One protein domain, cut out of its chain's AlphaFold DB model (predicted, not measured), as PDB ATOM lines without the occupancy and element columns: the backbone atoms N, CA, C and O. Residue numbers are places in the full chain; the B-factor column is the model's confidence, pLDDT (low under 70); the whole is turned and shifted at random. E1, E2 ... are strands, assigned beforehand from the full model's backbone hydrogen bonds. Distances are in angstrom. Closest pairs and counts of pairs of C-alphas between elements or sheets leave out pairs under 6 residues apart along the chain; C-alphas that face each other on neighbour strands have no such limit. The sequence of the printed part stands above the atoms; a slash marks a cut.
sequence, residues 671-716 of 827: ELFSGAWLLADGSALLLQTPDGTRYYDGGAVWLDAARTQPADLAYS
ATOM      1  N   GLU A 671     150.243 234.263 169.669       88.00
ATOM      2  CA  GLU A 671     149.132 234.995 170.278       88.00
ATOM      3  C   GLU A 671     148.480 234.162 171.388       88.00
ATOM      4  O   GLU A 671     148.140 233.004 171.173       88.00
ATOM      5  N   LEU A 672     148.293 234.744 172.578       87.69
ATOM      6  CA  LEU A 672     147.477 234.130 173.636       87.69
ATOM      7  C   LEU A 672     146.004 234.514 173.490       87.69
ATOM      8  O   LEU A 672     145.113 233.704 173.720       87.69
ATOM      9  N   PHE A 673     145.758 235.777 173.160       90.00
ATOM     10  CA  PHE A 673     144.461 236.343 172.803       90.00
ATOM     11  C   PHE A 673     144.705 237.671 172.082       90.00
ATOM     12  O   PHE A 673     145.809 238.217 172.154       90.00
ATOM     13  N   SER A 674     143.675 238.208 171.425       90.50
ATOM     14  CA  SER A 674     143.786 239.441 170.637       90.50
ATOM     15  C   SER A 674     144.456 240.575 171.426       90.50
ATOM     16  O   SER A 674     143.949 241.029 172.455       90.50
ATOM     17  N   GLY A 675     145.632 240.997 170.954       89.81
ATOM     18  CA  GLY A 675     146.444 242.056 171.567       89.81
ATOM     19  C   GLY A 675     147.500 241.599 172.587       89.81
ATOM     20  O   GLY A 675     148.264 242.440 173.063       89.81
ATOM     21  N   ALA A 676     147.609 240.302 172.893       92.25
ATOM     22  CA  ALA A 676     148.604 239.746 173.812       92.25
ATOM     23  C   ALA A 676     149.390 238.585 173.178       92.25
ATOM     24  O   ALA A 676     148.835 237.535 172.865       92.25
ATOM     25  N   TRP A 677     150.708 238.756 173.045       92.44
ATOM     26  CA  TRP A 677     151.601 237.829 172.342       92.44
ATOM     27  C   TRP A 677     152.745 237.373 173.241       92.44
ATOM     28  O   TRP A 677     153.385 238.193 173.886       92.44
ATOM     29  N   LEU A 678     153.066 236.088 173.278       91.31
ATOM     30  CA  LEU A 678     154.209 235.565 174.019       91.31
ATOM     31  C   LEU A 678     155.441 235.483 173.108       91.31
ATOM     32  O   LEU A 678     155.366 234.946 172.006       91.31
ATOM     33  N   LEU A 679     156.583 236.023 173.555       91.06
ATOM     34  CA  LEU A 679     157.850 235.894 172.826       91.06
ATOM     35  C   LEU A 679     158.281 234.434 172.683       91.06
ATOM     36  O   LEU A 679     158.126 233.644 173.612       91.06
ATOM     37  N   ALA A 680     158.946 234.126 171.568       86.38
ATOM     38  CA  ALA A 680     159.484 232.799 171.257       86.38
ATOM     39  C   ALA A 680     160.435 232.229 172.330       86.38
ATOM     40  O   ALA A 680     160.589 231.019 172.449       86.38
ATOM     41  N   ASP A 681     161.104 233.091 173.101       87.94
ATOM     42  CA  ASP A 681     162.014 232.699 174.184       87.94
ATOM     43  C   ASP A 681     161.332 232.645 175.566       87.94
ATOM     44  O   ASP A 681     161.985 232.367 176.574       87.94
ATOM     45  N   GLY A 682     160.029 232.944 175.632       86.88
ATOM     46  CA  GLY A 682     159.242 233.016 176.862       86.88
ATOM     47  C   GLY A 682     159.659 234.137 177.812       86.88
ATOM     48  O   GLY A 682     159.277 234.147 178.982       86.88
ATOM     49  N   SER A 683     160.486 235.079 177.358       88.81
ATOM     50  CA  SER A 683     161.105 236.060 178.245       88.81
ATOM     51  C   SER A 683     160.175 237.207 178.648       88.81
ATOM     52  O   SER A 683     160.481 237.885 179.636       88.81
ATOM     53  N   ALA A 684     159.110 237.460 177.880       90.44
ATOM     54  CA  ALA A 684     158.072 238.449 178.159       90.44
ATOM     55  C   ALA A 684     156.817 238.234 177.290       90.44
ATOM     56  O   ALA A 684     156.882 237.649 176.208       90.44
ATOM     57  N   LEU A 685     155.700 238.780 177.762       91.25
ATOM     58  CA  LEU A 685     154.446 238.961 177.041       91.25
ATOM     59  C   LEU A 685     154.412 240.369 176.416       91.25
ATOM     60  O   LEU A 685     154.645 241.361 177.106       91.25
ATOM     61  N   LEU A 686     154.130 240.464 175.123       92.44
ATOM     62  CA  LEU A 686     153.922 241.698 174.377       92.44
ATOM     63  C   LEU A 686     152.445 242.055 174.420       92.44
ATOM     64  O   LEU A 686     151.606 241.302 173.935       92.44
ATOM     65  N   LEU A 687     152.146 243.223 174.965       92.12
ATOM     66  CA  LEU A 687     150.793 243.744 175.091       92.12
ATOM     67  C   LEU A 687     150.649 244.946 174.159       92.12
ATOM     68  O   LEU A 687     151.358 245.943 174.316       92.12
ATOM     69  N   GLN A 688     149.758 244.847 173.177       91.88
ATOM     70  CA  GLN A 688     149.416 245.935 172.261       91.88
ATOM     71  C   GLN A 688     148.419 246.868 172.947       91.88
ATOM     72  O   GLN A 688     147.211 246.639 172.918       91.88
ATOM     73  N   THR A 689     148.934 247.889 173.633       90.56
ATOM     74  CA  THR A 689     148.105 248.884 174.327       90.56
ATOM     75  C   THR A 689     147.871 250.109 173.438       90.56
ATOM     76  O   THR A 689     148.690 250.366 172.555       90.56
ATOM     77  N   PRO A 690     146.827 250.920 173.688       86.50
ATOM     78  CA  PRO A 690     146.584 252.154 172.928       86.50
ATOM     79  C   PRO A 690     147.762 253.147 172.940       86.50
ATOM     80  O   PRO A 690     147.937 253.918 172.002       86.50
ATOM     81  N   ASP A 691     148.607 253.095 173.977       85.31
ATOM     82  CA  ASP A 691     149.801 253.937 174.138       85.31
ATOM     83  C   ASP A 691     151.088 253.279 173.584       85.31
ATOM     84  O   ASP A 691     152.210 253.689 173.921       85.31
ATOM     85  N   GLY A 692     150.938 252.218 172.785       86.19
ATOM     86  CA  GLY A 692     152.003 251.439 172.153       86.19
ATOM     87  C   GLY A 692     152.280 250.081 172.811       86.19
ATOM     88  O   GLY A 692     151.705 249.715 173.837       86.19
ATOM     89  N   THR A 693     153.203 249.320 172.219       90.19
ATOM     90  CA  THR A 693     153.609 247.997 172.718       90.19
ATOM     91  C   THR A 693     154.235 248.086 174.115       90.19
ATOM     92  O   THR A 693     155.084 248.939 174.383       90.19
ATOM     93  N   ARG A 694     153.845 247.171 175.006       90.69
ATOM     94  CA  ARG A 694     154.426 246.984 176.344       90.69
ATOM     95  C   ARG A 694     154.989 245.574 176.484       90.69
ATOM     96  O   ARG A 694     154.408 244.633 175.954       90.69
ATOM     97  N   TYR A 695     156.087 245.423 177.220       91.69
ATOM     98  CA  TYR A 695     156.724 244.128 177.483       91.69
ATOM     99  C   TYR A 695     156.567 243.769 178.959       91.69
ATOM    100  O   TYR A 695     157.106 244.457 179.821       91.69
ATOM    101  N   TYR A 696     155.842 242.697 179.260       90.38
ATOM    102  CA  TYR A 696     155.595 242.223 180.618       90.38
ATOM    103  C   TYR A 696     156.385 240.941 180.895       90.38
ATOM    104  O   TYR A 696     156.140 239.912 180.274       90.38
ATOM    105  N   ASP A 697     157.340 240.982 181.823       87.69
ATOM    106  CA  ASP A 697     158.248 239.854 182.097       87.69
ATOM    107  C   ASP A 697     157.808 238.937 183.253       87.69
ATOM    108  O   ASP A 697     158.530 238.000 183.604       87.69
ATOM    109  N   GLY A 698     156.631 239.206 183.827       80.06
ATOM    110  CA  GLY A 698     156.080 238.513 184.992       80.06
ATOM    111  C   GLY A 698     156.193 239.296 186.304       80.06
ATOM    112  O   GLY A 698     155.458 239.000 187.246       80.06
ATOM    113  N   GLY A 699     157.053 240.319 186.365       79.12
ATOM    114  CA  GLY A 699     157.222 241.174 187.543       79.12
ATOM    115  C   GLY A 699     157.056 242.664 187.249       79.12
ATOM    116  O   GLY A 699     156.406 243.367 188.022       79.12
ATOM    117  N   ALA A 700     157.607 243.137 186.131       84.81
ATOM    118  CA  ALA A 700     157.580 244.533 185.712       84.81
ATOM    119  C   ALA A 700     157.083 244.686 184.267       84.81
ATOM    120  O   ALA A 700     157.092 243.744 183.468       84.81
ATOM    121  N   VAL A 701     156.640 245.898 183.942       89.06
ATOM    122  CA  VAL A 701     156.239 246.299 182.592       89.06
ATOM    123  C   VAL A 701     157.299 247.245 182.037       89.06
ATOM    124  O   VAL A 701     157.735 248.163 182.727       89.06
ATOM    125  N   TRP A 702     157.698 247.038 180.786       90.69
ATOM    126  CA  TRP A 702     158.740 247.809 180.111       90.69
ATOM    127  C   TRP A 702     158.199 248.466 178.840       90.69
ATOM    128  O   TRP A 702     157.355 247.893 178.141       90.69
ATOM    129  N   LEU A 703     158.686 249.672 178.542       88.88
ATOM    130  CA  LEU A 703     158.312 250.445 177.352       88.88
ATOM    131  C   LEU A 703     159.115 250.034 176.106       88.88
ATOM    132  O   LEU A 703     158.715 250.340 174.987       88.88
ATOM    133  N   ASP A 704     160.245 249.348 176.294       87.75
ATOM    134  CA  ASP A 704     161.174 248.949 175.241       87.75
ATOM    135  C   ASP A 704     161.563 247.468 175.337       87.75
ATOM    136  O   ASP A 704     161.674 246.897 176.423       87.75
ATOM    137  N   ALA A 705     161.857 246.852 174.187       84.06
ATOM    138  CA  ALA A 705     162.259 245.446 174.109       84.06
ATOM    139  C   ALA A 705     163.538 245.133 174.911       84.06
ATOM    140  O   ALA A 705     163.700 244.018 175.408       84.06
ATOM    141  N   ALA A 706     164.439 246.116 175.052       85.38
ATOM    142  CA  ALA A 706     165.691 245.975 175.791       85.38
ATOM    143  C   ALA A 706     165.520 246.093 177.318       85.38
ATOM    144  O   ALA A 706     166.492 245.874 178.041       85.38
ATOM    145  N   ARG A 707     164.301 246.375 177.812       87.06
ATOM    146  CA  ARG A 707     163.959 246.467 179.245       87.06
ATOM    147  C   ARG A 707     164.831 247.482 179.978       87.06
ATOM    148  O   ARG A 707     165.363 247.221 181.054       87.06
ATOM    149  N   THR A 708     165.007 248.645 179.361       87.06
ATOM    150  CA  THR A 708     165.787 249.750 179.931       87.06
ATOM    151  C   THR A 708     164.897 250.841 180.519       87.06
ATOM    152  O   THR A 708     165.337 251.581 181.398       87.06
ATOM    153  N   GLN A 709     163.639 250.917 180.078       88.06
ATOM    154  CA  GLN A 709     162.662 251.923 180.477       88.06
ATOM    155  C   GLN A 709     161.463 251.252 181.165       88.06
ATOM    156  O   GLN A 709     160.584 250.716 180.481       88.06
ATOM    157  N   PRO A 710     161.406 251.247 182.510       87.56
ATOM    158  CA  PRO A 710     160.258 250.708 183.226       87.56
ATOM    159  C   PRO A 710     159.028 251.599 183.008       87.56
ATOM    160  O   PRO A 710     159.123 252.827 183.035       87.56
ATOM    161  N   ALA A 711     157.871 250.978 182.810       83.19
ATOM    162  CA  ALA A 711     156.585 251.658 182.831       83.19
ATOM    163  C   ALA A 711     156.106 251.795 184.284       83.19
ATOM    164  O   ALA A 711     156.182 250.837 185.054       83.19
ATOM    165  N   ASP A 712     155.570 252.959 184.656       75.94
ATOM    166  CA  ASP A 712     154.928 253.187 185.962       75.94
ATOM    167  C   ASP A 712     153.503 252.603 185.974       75.94
ATOM    168  O   ASP A 712     152.504 253.297 186.152       75.94
ATOM    169  N   LEU A 713     153.398 251.318 185.637       70.88
ATOM    170  CA  LEU A 713     152.134 250.623 185.434       70.88
ATOM    171  C   LEU A 713     152.267 249.206 185.988       70.88
ATOM    172  O   LEU A 713     153.002 248.375 185.454       70.88
ATOM    173  N   ALA A 714     151.566 248.940 187.087       72.31
ATOM    174  CA  ALA A 714     151.471 247.613 187.672       72.31
ATOM    175  C   ALA A 714     150.146 246.972 187.244       72.31
ATOM    176  O   ALA A 714     149.077 247.492 187.561       72.31
ATOM    177  N   TYR A 715     150.209 245.840 186.540       81.44
ATOM    178  CA  TYR A 715     149.011 245.042 186.276       81.44
ATOM    179  C   TYR A 715     148.484 244.414 187.570       81.44
ATOM    180  O   TYR A 715     149.260 244.044 188.459       81.44
ATOM    181  N   SER A 716     147.157 244.295 187.662       80.88
ATOM    182  CA  SER A 716     146.478 243.746 188.835       80.88
ATOM    183  C   SER A 716     146.894 242.298 189.103       80.88
ATOM    184  O   SER A 716     147.265 241.553 188.192       80.88
TER     185      SER A 716
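This is residues 671 to 716 of the 827 residues of the protein "Polyamine aminopropyltransferase" of Chloroflexia bacterium SDU3-3 (UniProt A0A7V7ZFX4). With little regular structure, this is a small twisted sheet of four short strands in a meander, each the antiparallel neighbour of the one before, with a long looping tail, residues 697 to 716, beyond its E4 edge. A short antiparallel pairing of residues 701 to 702 with 695 to 696 of E4 ties the tail to the sheet. The printed part has 46 residues, of which only 16 are in named elements, the strands E1, E2, E3 and E4 in that order along the chain, with no named helix, and the class is all strand; the whole is compact, with a radius of gyration of the C-alphas of 9.8 A, spanning 24 by 23 by 19 A.

E3, residues 685 to 689, is 12.1 A long, and E4, residues 692 to 696, 13.0 A, ending at C-alpha 696 (155.595, 242.223, 180.618). E2 is residues 676 to 678; E1, residues 671 to 673, begins at C-alpha 671 (149.132, 234.995, 170.278).

Hairpin E3 and E4 stands at 152 degrees, N 687 to O 694 2.8 A. Hairpin E2 and E3 has N 686 to O 677 at 2.7 A, hairpin E1 and E2 N 672 to O 676 at 2.9 A. E1 and E4 are apart.

The C-alphas of Phe 673 and Thr 708, the two farthest apart, are 26.2 A apart. The printed part has no cut, no link is long, and no printed residue is under 70 in pLDDT.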